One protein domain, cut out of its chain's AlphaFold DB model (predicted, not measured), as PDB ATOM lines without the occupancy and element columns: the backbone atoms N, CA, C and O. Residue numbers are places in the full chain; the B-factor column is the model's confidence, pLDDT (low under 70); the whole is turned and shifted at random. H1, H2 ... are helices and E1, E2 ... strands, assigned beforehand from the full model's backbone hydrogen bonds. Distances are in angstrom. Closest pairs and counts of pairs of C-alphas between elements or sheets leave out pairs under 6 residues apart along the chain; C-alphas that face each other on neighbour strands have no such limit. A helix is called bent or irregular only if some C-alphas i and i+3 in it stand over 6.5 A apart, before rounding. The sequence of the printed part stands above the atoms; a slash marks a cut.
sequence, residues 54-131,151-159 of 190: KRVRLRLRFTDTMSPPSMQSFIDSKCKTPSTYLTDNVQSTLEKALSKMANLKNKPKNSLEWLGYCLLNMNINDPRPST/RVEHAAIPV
ATOM      1  N   LYS A  54     376.909 429.363 360.643       63.94
ATOM      2  CA  LYS A  54     376.128 428.775 359.547       63.94
ATOM      3  C   LYS A  54     377.051 427.902 358.699       63.94
ATOM      4  O   LYS A  54     377.918 428.418 357.997       63.94
ATOM      5  N   ARG A  55     376.861 426.582 358.747       73.75
ATOM      6  CA  ARG A  55     377.627 425.643 357.921       73.75
ATOM      7  C   ARG A  55     376.969 425.489 356.559       73.75
ATOM      8  O   ARG A  55     375.752 425.357 356.446       73.75
ATOM      9  N   VAL A  56     377.787 425.459 355.518       77.31
ATOM     10  CA  VAL A  56     377.351 425.200 354.149       77.31
ATOM     11  C   VAL A  56     377.196 423.698 353.933       77.31
ATOM     12  O   VAL A  56     378.130 422.926 354.147       77.31
ATOM     13  N   ARG A  57     376.025 423.280 353.462       82.75
ATOM     14  CA  ARG A  57     375.739 421.931 352.985       82.75
ATOM     15  C   ARG A  57     375.529 421.975 351.477       82.75
ATOM     16  O   ARG A  57     374.696 422.725 350.981       82.75
ATOM     17  N   LEU A  58     376.279 421.165 350.745       84.06
ATOM     18  CA  LEU A  58     376.129 421.010 349.302       84.06
ATOM     19  C   LEU A  58     375.292 419.771 348.993       84.06
ATOM     20  O   LEU A  58     375.537 418.698 349.544       84.06
ATOM     21  N   ARG A  59     374.313 419.933 348.102       89.56
ATOM     22  CA  ARG A  59     373.493 418.858 347.539       89.56
ATOM     23  C   ARG A  59     373.730 418.768 346.045       89.56
ATOM     24  O   ARG A  59     373.713 419.791 345.364       89.56
ATOM     25  N   LEU A  60     373.930 417.558 345.543       88.75
ATOM     26  CA  LEU A  60     374.096 417.272 344.125       88.75
ATOM     27  C   LEU A  60     372.849 416.558 343.606       88.75
ATOM     28  O   LEU A  60     372.174 415.840 344.336       88.75
ATOM     29  N   ARG A  61     372.531 416.751 342.332       91.06
ATOM     30  CA  ARG A  61     371.497 415.992 341.632       91.06
ATOM     31  C   ARG A  61     372.028 415.596 340.268       91.06
ATOM     32  O   ARG A  61     372.329 416.462 339.447       91.06
ATOM     33  N   PHE A  62     372.117 414.292 340.047       88.62
ATOM     34  CA  PHE A  62     372.467 413.711 338.761       88.62
ATOM     35  C   PHE A  62     371.192 413.443 337.971       88.62
ATOM     36  O   PHE A  62     370.238 412.869 338.497       88.62
ATOM     37  N   THR A  63     371.159 413.882 336.719       85.75
ATOM     38  CA  THR A  63     370.091 413.538 335.782       85.75
ATOM     39  C   THR A  63     370.695 413.149 334.450       85.75
ATOM     40  O   THR A  63     371.631 413.772 333.955       85.75
ATOM     41  N   ASP A  64     370.165 412.102 333.854       82.88
ATOM     42  CA  ASP A  64     370.534 411.628 332.535       82.88
ATOM     43  C   ASP A  64     369.468 412.025 331.517       82.88
ATOM     44  O   ASP A  64     368.271 412.078 331.794       82.88
ATOM     45  N   THR A  65     369.930 412.349 330.316       81.69
ATOM     46  CA  THR A  65     369.081 412.528 329.140       81.69
ATOM     47  C   THR A  65     369.571 411.569 328.072       81.69
ATOM     48  O   THR A  65     370.743 411.622 327.684       81.69
ATOM     49  N   MET A  66     368.678 410.694 327.618       74.56
ATOM     50  CA  MET A  66     368.965 409.640 326.649       74.56
ATOM     51  C   MET A  66     367.946 409.684 325.508       74.56
ATOM     52  O   MET A  66     366.822 410.154 325.693       74.56
ATOM     53  N   SER A  67     368.332 409.212 324.321       78.62
ATOM     54  CA  SER A  67     367.376 409.029 323.226       78.62
ATOM     55  C   SER A  67     366.475 407.807 323.497       78.62
ATOM     56  O   SER A  67     366.851 406.932 324.281       78.62
ATOM     57  N   PRO A  68     365.290 407.703 322.868       79.38
ATOM     58  CA  PRO A  68     364.390 406.572 323.103       79.38
ATOM     59  C   PRO A  68     365.017 405.181 322.855       79.38
ATOM     60  O   PRO A  68     364.834 404.310 323.704       79.38
ATOM     61  N   PRO A  69     365.818 404.954 321.788       74.38
ATOM     62  CA  PRO A  69     366.507 403.674 321.589       74.38
ATOM     63  C   PRO A  69     367.497 403.340 322.711       74.38
ATOM     64  O   PRO A  69     367.598 402.195 323.135       74.38
ATOM     65  N   SER A  70     368.200 404.351 323.226       72.00
ATOM     66  CA  SER A  70     369.127 404.218 324.350       72.00
ATOM     67  C   SER A  70     368.419 403.796 325.632       72.00
ATOM     68  O   SER A  70     368.912 402.933 326.350       72.00
ATOM     69  N   MET A  71     367.260 404.402 325.910       75.56
ATOM     70  CA  MET A  71     366.445 404.075 327.078       75.56
ATOM     71  C   MET A  71     365.984 402.615 327.026       75.56
ATOM     72  O   MET A  71     366.092 401.905 328.022       75.56
ATOM     73  N   GLN A  72     365.526 402.157 325.855       75.12
ATOM     74  CA  GLN A  72     365.075 400.780 325.664       75.12
ATOM     75  C   GLN A  72     366.201 399.776 325.941       75.12
ATOM     76  O   GLN A  72     366.017 398.853 326.728       75.12
ATOM     77  N   SER A  73     367.401 400.022 325.404       69.56
ATOM     78  CA  SER A  73     368.576 399.183 325.672       69.56
ATOM     79  C   SER A  73     368.924 399.082 327.161       69.56
ATOM     80  O   SER A  73     369.426 398.049 327.588       69.56
ATOM     81  N   PHE A  74     368.672 400.129 327.957       73.06
ATOM     82  CA  PHE A  74     368.910 400.102 329.404       73.06
ATOM     83  C   PHE A  74     367.824 399.355 330.176       73.06
ATOM     84  O   PHE A  74     368.165 398.622 331.102       73.06
ATOM     85  N   ILE A  75     366.553 399.502 329.789       73.62
ATOM     86  CA  ILE A  75     365.429 398.752 330.377       73.62
ATOM     87  C   ILE A  75     365.655 397.246 330.226       73.62
ATOM     88  O   ILE A  75     365.416 396.485 331.160       73.62
ATOM     89  N   ASP A  76     366.164 396.838 329.066       68.88
ATOM     90  CA  ASP A  76     366.426 395.435 328.757       68.88
ATOM     91  C   ASP A  76     367.774 394.945 329.332       68.88
ATOM     92  O   ASP A  76     368.085 393.752 329.293       68.88
ATOM     93  N   SER A  77     368.577 395.849 329.905       69.94
ATOM     94  CA  SER A  77     369.865 395.533 330.527       69.94
ATOM     95  C   SER A  77     369.742 395.291 332.034       69.94
ATOM     96  O   SER A  77     368.870 395.826 332.712       69.94
ATOM     97  N   LYS A  78     370.698 394.545 332.601       71.06
ATOM     98  CA  LYS A  78     370.887 394.453 334.063       71.06
ATOM     99  C   LYS A  78     371.648 395.657 334.644       71.06
ATOM    100  O   LYS A  78     371.915 395.681 335.843       71.06
ATOM    101  N   CYS A  79     372.038 396.622 333.809       71.75
ATOM    102  CA  CYS A  79     372.846 397.766 334.210       71.75
ATOM    103  C   CYS A  79     371.975 398.893 334.762       71.75
ATOM    104  O   CYS A  79     370.920 399.218 334.221       71.75
ATOM    105  N   LYS A  80     372.478 399.569 335.795       78.25
ATOM    106  CA  LYS A  80     371.920 400.853 336.230       78.25
ATOM    107  C   LYS A  80     372.202 401.924 335.181       78.25
ATOM    108  O   LYS A  80     373.252 401.906 334.535       78.25
ATOM    109  N   THR A  81     371.309 402.904 335.065       79.50
ATOM    110  CA  THR A  81     371.613 404.103 334.280       79.50
ATOM    111  C   THR A  81     372.790 404.857 334.915       79.50
ATOM    112  O   THR A  81     373.022 404.752 336.128       79.50
ATOM    113  N   PRO A  82     373.546 405.656 334.139       81.62
ATOM    114  CA  PRO A  82     374.672 406.410 334.680       81.62
ATOM    115  C   PRO A  82     374.289 407.349 335.833       81.62
ATOM    116  O   PRO A  82     375.059 407.500 336.781       81.62
ATOM    117  N   SER A  83     373.103 407.965 335.787       86.50
ATOM    118  CA  SER A  83     372.618 408.838 336.863       86.50
ATOM    119  C   SER A  83     372.375 408.056 338.153       86.50
ATOM    120  O   SER A  83     372.885 408.452 339.199       86.50
ATOM    121  N   THR A  84     371.680 406.917 338.075       85.06
ATOM    122  CA  THR A  84     371.430 406.035 339.219       85.06
ATOM    123  C   THR A  84     372.739 405.502 339.789       85.06
ATOM    124  O   THR A  84     372.945 405.557 340.998       85.06
ATOM    125  N   TYR A  85     373.675 405.078 338.935       85.31
ATOM    126  CA  TYR A  85     374.993 404.638 339.383       85.31
ATOM    127  C   TYR A  85     375.730 405.735 340.166       85.31
ATOM    128  O   TYR A  85     376.263 405.467 341.242       85.31
ATOM    129  N   LEU A  86     375.752 406.975 339.666       87.44
ATOM    130  CA  LEU A  86     376.412 408.094 340.346       87.44
ATOM    131  C   LEU A  86     375.704 408.483 341.650       87.44
ATOM    132  O   LEU A  86     376.375 408.793 342.640       87.44
ATOM    133  N   THR A  87     374.372 408.441 341.677       88.62
ATOM    134  CA  THR A  87     373.579 408.688 342.885       88.62
ATOM    135  C   THR A  87     373.886 407.668 343.977       88.62
ATOM    136  O   THR A  87     374.221 408.059 345.097       88.62
ATOM    137  N   ASP A  88     373.880 406.381 343.642       85.56
ATOM    138  CA  ASP A  88     374.119 405.308 344.606       85.56
ATOM    139  C   ASP A  88     375.582 405.292 345.084       85.56
ATOM    140  O   ASP A  88     375.876 405.150 346.278       85.56
ATOM    141  N   ASN A  89     376.527 405.476 344.156       83.19
ATOM    142  CA  ASN A  89     377.939 405.175 344.404       83.19
ATOM    143  C   ASN A  89     378.813 406.391 344.733       83.19
ATOM    144  O   ASN A  89     379.852 406.238 345.372       83.19
ATOM    145  N   VAL A  90     378.431 407.601 344.321       86.75
ATOM    146  CA  VAL A  90     379.328 408.771 344.381       86.75
ATOM    147  C   VAL A  90     378.717 409.932 345.157       86.75
ATOM    148  O   VAL A  90     379.418 410.594 345.926       86.75
ATOM    149  N   GLN A  91     377.411 410.166 345.008       89.56
ATOM    150  CA  GLN A  91     376.751 411.399 345.437       89.56
ATOM    151  C   GLN A  91     376.998 411.761 346.903       89.56
ATOM    152  O   GLN A  91     377.497 412.846 347.182       89.56
ATOM    153  N   SER A  92     376.695 410.860 347.839       88.56
ATOM    154  CA  SER A  92     376.802 411.156 349.277       88.56
ATOM    155  C   SER A  92     378.239 411.474 349.708       88.56
ATOM    156  O   SER A  92     378.482 412.439 350.432       88.56
ATOM    157  N   THR A  93     379.213 410.697 349.228       88.44
ATOM    158  CA  THR A  93     380.632 410.896 349.557       88.44
ATOM    159  C   THR A  93     381.133 412.226 348.993       88.44
ATOM    160  O   THR A  93     381.809 412.982 349.693       88.44
ATOM    161  N   LEU A  94     380.737 412.557 347.763       90.75
ATOM    162  CA  LEU A  94     381.100 413.815 347.125       90.75
ATOM    163  C   LEU A  94     380.427 415.022 347.800       90.75
ATOM    164  O   LEU A  94     381.106 416.007 348.080       90.75
ATOM    165  N   GLU A  95     379.138 414.937 348.148       91.44
ATOM    166  CA  GLU A  95     378.420 415.964 348.922       91.44
ATOM    167  C   GLU A  95     379.113 416.241 350.263       91.44
ATOM    168  O   GLU A  95     379.327 417.403 350.623       91.44
ATOM    169  N   LYS A  96     379.515 415.189 350.991       88.56
ATOM    170  CA  LYS A  96     380.245 415.309 352.262       88.56
ATOM    171  C   LYS A  96     381.601 415.987 352.074       88.56
ATOM    172  O   LYS A  96     381.905 416.943 352.787       88.56
ATOM    173  N   ALA A  97     382.406 415.525 351.117       89.56
ATOM    174  CA  ALA A  97     383.743 416.061 350.881       89.56
ATOM    175  C   ALA A  97     383.705 417.532 350.427       89.56
ATOM    176  O   ALA A  97     384.458 418.364 350.940       89.56
ATOM    177  N   LEU A  98     382.776 417.879 349.531       90.12
ATOM    178  CA  LEU A  98     382.573 419.255 349.076       90.12
ATOM    179  C   LEU A  98     382.043 420.156 350.195       90.12
ATOM    180  O   LEU A  98     382.541 421.266 350.366       90.12
ATOM    181  N   SER A  99     381.089 419.677 351.000       84.50
ATOM    182  CA  SER A  99     380.602 420.423 352.169       84.50
ATOM    183  C   SER A  99     381.731 420.658 353.176       84.50
ATOM    184  O   SER A  99     381.873 421.760 353.701       84.50
ATOM    185  N   LYS A 100     382.599 419.666 353.411       85.69
ATOM    186  CA  LYS A 100     383.775 419.830 354.276       85.69
ATOM    187  C   LYS A 100     384.699 420.918 353.740       85.69
ATOM    188  O   LYS A 100     385.028 421.841 354.477       85.69
ATOM    189  N   MET A 101     385.043 420.866 352.452       85.31
ATOM    190  CA  MET A 101     385.874 421.884 351.806       85.31
ATOM    191  C   MET A 101     385.250 423.288 351.882       85.31
ATOM    192  O   MET A 101     385.946 424.266 352.173       85.31
ATOM    193  N   ALA A 102     383.935 423.398 351.670       84.12
ATOM    194  CA  ALA A 102     383.197 424.656 351.755       84.12
ATOM    195  C   ALA A 102     383.265 425.279 353.160       84.12
ATOM    196  O   ALA A 102     383.368 426.499 353.268       84.12
ATOM    197  N   ASN A 103     383.330 424.459 354.211       82.44
ATOM    198  CA  ASN A 103     383.406 424.908 355.605       82.44
ATOM    199  C   ASN A 103     384.832 425.028 356.170       82.44
ATOM    200  O   ASN A 103     384.996 425.451 357.312       82.44
ATOM    201  N   LEU A 104     385.880 424.681 355.410       82.19
ATOM    202  CA  LEU A 104     387.258 424.907 355.858       82.19
ATOM    203  C   LEU A 104     387.523 426.407 356.046       82.19
ATOM    204  O   LEU A 104     387.312 427.174 355.099       82.19
ATOM    205  N   LYS A 105     388.046 426.791 357.221       77.69
ATOM    206  CA  LYS A 105     388.529 428.156 357.513       77.69
ATOM    207  C   LYS A 105     389.641 428.567 356.537       77.69
ATOM    208  O   LYS A 105     389.567 429.621 355.921       77.69
ATOM    209  N   ASN A 106     390.612 427.675 356.324       77.94
ATOM    210  CA  ASN A 106     391.694 427.856 355.355       77.94
ATOM    211  C   ASN A 106     391.454 426.975 354.130       77.94
ATOM    212  O   ASN A 106     391.453 425.746 354.231       77.94
ATOM    213  N   LYS A 107     391.252 427.595 352.964       81.25
ATOM    214  CA  LYS A 107     391.060 426.849 351.717       81.25
ATOM    215  C   LYS A 107     392.372 426.194 351.272       81.25
ATOM    216  O   LYS A 107     393.427 426.827 351.350       81.25
ATOM    217  N   PRO A 108     392.335 424.935 350.803       82.06
ATOM    218  CA  PRO A 108     393.516 424.294 350.243       82.06
ATOM    219  C   PRO A 108     393.995 425.064 349.007       82.06
ATOM    220  O   PRO A 108     393.188 425.492 348.187       82.06
ATOM    221  N   LYS A 109     395.317 425.199 348.844       83.75
ATOM    222  CA  LYS A 109     395.913 425.818 347.644       83.75
ATOM    223  C   LYS A 109     395.549 425.056 346.364       83.75
ATOM    224  O   LYS A 109     395.371 425.669 345.319       83.75
ATOM    225  N   ASN A 110     395.430 423.731 346.466       88.62
ATOM    226  CA  ASN A 110     394.969 422.853 345.396       88.62
ATOM    227  C   ASN A 110     393.712 422.095 345.845       88.62
ATOM    228  O   ASN A 110     393.785 421.041 346.480       88.62
ATOM    229  N   SER A 111     392.546 422.657 345.531       83.38
ATOM    230  CA  SER A 111     391.251 422.101 345.932       83.38
ATOM    231  C   SER A 111     390.955 420.742 345.303       83.38
ATOM    232  O   SER A 111     390.365 419.889 345.962       83.38
ATOM    233  N   LEU A 112     391.382 420.506 344.060       86.00
ATOM    234  CA  LEU A 112     391.135 419.237 343.367       86.00
ATOM    235  C   LEU A 112     391.931 418.091 343.995       86.00
ATOM    236  O   LEU A 112     391.386 417.021 344.251       86.00
ATOM    237  N   GLU A 113     393.202 418.336 344.298       83.38
ATOM    238  CA  GLU A 113     394.064 417.346 344.941       83.38
ATOM    239  C   GLU A 113     393.611 417.048 346.375       83.38
ATOM    240  O   GLU A 113     393.525 415.887 346.772       83.38
ATOM    241  N   TRP A 114     393.212 418.083 347.126       88.56
ATOM    242  CA  TRP A 114     392.620 417.900 348.452       88.56
ATOM    243  C   TRP A 114     391.326 417.081 348.395       88.56
ATOM    244  O   TRP A 114     391.115 416.207 349.236       88.56
ATOM    245  N   LEU A 115     390.464 417.329 347.399       88.44
ATOM    246  CA  LEU A 115     389.235 416.560 347.202       88.44
ATOM    247  C   LEU A 115     389.548 415.089 346.923       88.44
ATOM    248  O   LEU A 115     388.963 414.219 347.561       88.44
ATOM    249  N   GLY A 116     390.498 414.816 346.025       85.88
ATOM    250  CA  GLY A 116     390.951 413.459 345.721       85.88
ATOM    251  C   GLY A 116     391.485 412.736 346.958       85.88
ATOM    252  O   GLY A 116     391.076 411.611 347.240       85.88
ATOM    253  N   TYR A 117     392.321 413.411 347.752       84.25
ATOM    254  CA  TYR A 117     392.824 412.881 349.020       84.25
ATOM    255  C   TYR A 117     391.697 412.594 350.026       84.25
ATOM    256  O   TYR A 117     391.677 411.545 350.669       84.25
ATOM    257  N   CYS A 118     390.724 413.501 350.140       85.12
ATOM    258  CA  CYS A 118     389.582 413.344 351.035       85.12
ATOM    259  C   CYS A 118     388.714 412.136 350.648       85.12
ATOM    260  O   CYS A 118     388.392 411.316 351.510       85.12
ATOM    261  N   LEU A 119     388.392 411.989 349.359       87.50
ATOM    262  CA  LEU A 119     387.622 410.859 348.832       87.50
ATOM    263  C   LEU A 119     388.366 409.526 349.005       87.50
ATOM    264  O   LEU A 119     387.752 408.534 349.394       87.50
ATOM    265  N   LEU A 120     389.684 409.510 348.780       84.94
ATOM    266  CA  LEU A 120     390.514 408.326 348.996       84.94
ATOM    267  C   LEU A 120     390.478 407.880 350.461       84.94
ATOM    268  O   LEU A 120     390.241 406.709 350.739       84.94
ATOM    269  N   ASN A 121     390.658 408.809 351.402       82.75
ATOM    270  CA  ASN A 121     390.600 408.492 352.827       82.75
ATOM    271  C   ASN A 121     389.213 408.014 353.266       82.75
ATOM    272  O   ASN A 121     389.118 407.117 354.098       82.75
ATOM    273  N   MET A 122     388.137 408.586 352.713       82.38
ATOM    274  CA  MET A 122     386.781 408.081 352.949       82.38
ATOM    275  C   MET A 122     386.652 406.624 352.508       82.38
ATOM    276  O   MET A 122     386.143 405.818 353.274       82.38
ATOM    277  N   ASN A 123     387.179 406.272 351.335       82.69
ATOM    278  CA  ASN A 123     387.137 404.901 350.830       82.69
ATOM    279  C   ASN A 123     388.059 403.927 351.589       82.69
ATOM    280  O   ASN A 123     387.785 402.737 351.621       82.69
ATOM    281  N   ILE A 124     389.160 404.393 352.187       80.00
ATOM    282  CA  ILE A 124     390.024 403.540 353.025       80.00
ATOM    283  C   ILE A 124     389.332 403.201 354.350       80.00
ATOM    284  O   ILE A 124     389.421 402.072 354.822       80.00
ATOM    285  N   ASN A 125     388.666 404.187 354.951       76.50
ATOM    286  CA  ASN A 125     388.043 404.050 356.266       76.50
ATOM    287  C   ASN A 125     386.663 403.378 356.205       76.50
ATOM    288  O   ASN A 125     386.288 402.681 357.140       76.50
ATOM    289  N   ASP A 126     385.923 403.592 355.118       79.69
ATOM    290  CA  ASP A 126     384.628 402.969 354.842       79.69
ATOM    291  C   ASP A 126     384.623 402.466 353.386       79.69
ATOM    292  O   ASP A 126     384.124 403.146 352.476       79.69
ATOM    293  N   PRO A 127     385.289 401.324 353.124       77.69
ATOM    294  CA  PRO A 127     385.395 400.776 351.784       77.69
ATOM    295  C   PRO A 127     384.024 400.332 351.298       77.69
ATOM    296  O   PRO A 127     383.384 399.449 351.871       77.69
ATOM    297  N   ARG A 128     383.584 400.928 350.189       69.75
ATOM    298  CA  ARG A 128     382.326 400.530 349.565       69.75
ATOM    299  C   ARG A 128     382.437 399.103 349.018       69.75
ATOM    300  O   ARG A 128     383.470 398.755 348.437       69.75
ATOM    301  N   PRO A 129     381.378 398.288 349.149       71.62
ATOM    302  CA  PRO A 129     381.343 396.978 348.520       71.62
ATOM    303  C   PRO A 129     381.453 397.135 347.003       71.62
ATOM    304  O   PRO A 129     380.871 398.049 346.415       71.62
ATOM    305  N   SER A 130     382.198 396.230 346.365       68.25
ATOM    306  CA  SER A 130     382.255 396.178 344.905       68.25
ATOM    307  C   SER A 130     380.851 395.937 344.362       68.25
ATOM    308  O   SER A 130     380.201 394.964 344.744       68.25
ATOM    309  N   THR A 131     380.388 396.796 343.458       66.00
ATOM    310  CA  THR A 131     379.150 396.540 342.718       66.00
ATOM    311  C   THR A 131     379.456 395.699 341.481       66.00
ATOM    312  O   THR A 131     380.569 395.731 340.966       66.00
ATOM    313  N   ARG A 151     372.937 422.439 344.661       73.12
ATOM    314  CA  ARG A 151     372.268 423.398 345.542       73.12
ATOM    315  C   ARG A 151     373.102 423.608 346.800       73.12
ATOM    316  O   ARG A 151     373.612 422.650 347.378       73.12
ATOM    317  N   VAL A 152     373.217 424.865 347.214       73.44
ATOM    318  CA  VAL A 152     373.875 425.274 348.458       73.44
ATOM    319  C   VAL A 152     372.798 425.518 349.511       73.44
ATOM    320  O   VAL A 152     371.908 426.344 349.317       73.44
ATOM    321  N   GLU A 153     372.865 424.793 350.616       79.38
ATOM    322  CA  GLU A 153     371.972 424.923 351.765       79.38
ATOM    323  C   GLU A 153     372.785 425.412 352.969       79.38
ATOM    324  O   GLU A 153     373.952 425.062 353.118       79.38
ATOM    325  N   HIS A 154     372.190 426.234 353.833       73.00
ATOM    326  CA  HIS A 154     372.838 426.690 355.063       73.00
ATOM    327  C   HIS A 154     372.195 425.962 356.240       73.00
ATOM    328  O   HIS A 154     370.993 426.092 356.461       73.00
ATOM    329  N   ALA A 155     372.984 425.188 356.978       58.22
ATOM    330  CA  ALA A 155     372.552 424.541 358.206       58.22
ATOM    331  C   ALA A 155     372.997 425.389 359.406       58.22
ATOM    332  O   ALA A 155     374.184 425.686 359.558       58.22
ATOM    333  N   ALA A 156     372.046 425.774 360.255       52.50
ATOM    334  CA  ALA A 156     372.349 426.269 361.591       52.50
ATOM    335  C   ALA A 156     372.591 425.054 362.494       52.50
ATOM    336  O   ALA A 156     371.733 424.176 362.573       52.50
ATOM    337  N   ILE A 157     373.756 424.985 363.135       52.44
ATOM    338  CA  ILE A 157     374.039 423.983 364.166       52.44
ATOM    339  C   ILE A 157     374.220 424.746 365.481       52.44
ATOM    340  O   ILE A 157     375.031 425.675 365.503       52.44
ATOM    341  N   PRO A 158     373.481 424.411 366.551       46.84
ATOM    342  CA  PRO A 158     373.767 424.945 367.875       46.84
ATOM    343  C   PRO A 158     375.129 424.423 368.346       46.84
ATOM    344  O   PRO A 158     375.406 423.225 368.265       46.84
ATOM    345  N   VAL A 159     376.000 425.321 368.798       47.06
ATOM    346  CA  VAL A 159     377.298 424.949 369.373       47.06
ATOM    347  C   VAL A 159     377.033 424.282 370.730       47.06
ATOM    348  O   VAL A 159     376.279 424.847 371.524       47.06
TER     349      VAL A 159
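What this domain is: This is residues 54 to 131 and 151 to 159 of the 190 residues of an uncharacterized protein of Caenorhabditis tropicalis (UniProt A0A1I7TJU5). A long strand, E1, makes one side of an elongated body; the bent helix H2 folds back along it with both arms packed on it, and H3 crosses H2b on the side away from E1. The short strand E2 pairs with residues 55 to 59 of E1, and H1 sits at the other end of E1, touching no helix. The printed part has 87 residues with three named helices and two named strands, in the order E1, H1, H2, H3, E2; the sheet, E1 - E2, is antiparallel, and the class is mixed, helices and strands. The whole is loose, with a radius of gyration of the C-alphas of 16.7 A, and spans 50 by 28 by 26 A.

How they stand to each other: E1, residues 55 to 66, is antiparallel to E2, residues 151 to 155, at 154 degrees; N 57 and O 153 are 2.8 A apart, within hydrogen-bond range. A tight link joins E1 to H1, residues 68 to 75. H2, residues 82 to 103, was assigned as one helix by its hydrogen bonds but is bent: C-alphas 89 and 92 are 7.8 A apart. Its arms, H2a, residues 82 to 89, and H2b, residues 92 to 103, are about perpendicular at 73 degrees. The closest C-alphas of E1 and H2a, Phe 62 and Ser 83, are 5.2 A apart; those of E1 and H2b, Arg 57 and Ser 99, also 5.2 A. H2b touches H3, residues 111 to 125, at a steep tilt of 49 degrees, opposite ways; their closest C-alphas, Ala 97 and Cys 118, are 6.4 A apart. E1 and H3 are apart. In H1, H2a, H2b and H3 every O i to N i+4 pair is within hydrogen-bond range.

Where its parts are: E1 runs 36.2 A from C-alpha 55 at (377.627, 425.643, 357.921). H1 is 10.7 A long, H2a 10.3 A, H2b 16.5 A and H3 21.0 A. E2, 12.7 A, ends with C-alpha 155 at (372.552, 424.541, 358.206).

The domain as a whole: The two C-alphas farthest apart, those of Pro 69 and Val 159, are 53.4 A apart. Residues 132 to 150 are not printed, and C-alphas 131 and 151 are 27.9 A apart across this cut. Of the links that are printed whole, none is long. Residues 105 to 110 stand free. Mean pLDDT of the printed part is 79.4; 12 residues are under 70, among them 155 to 159.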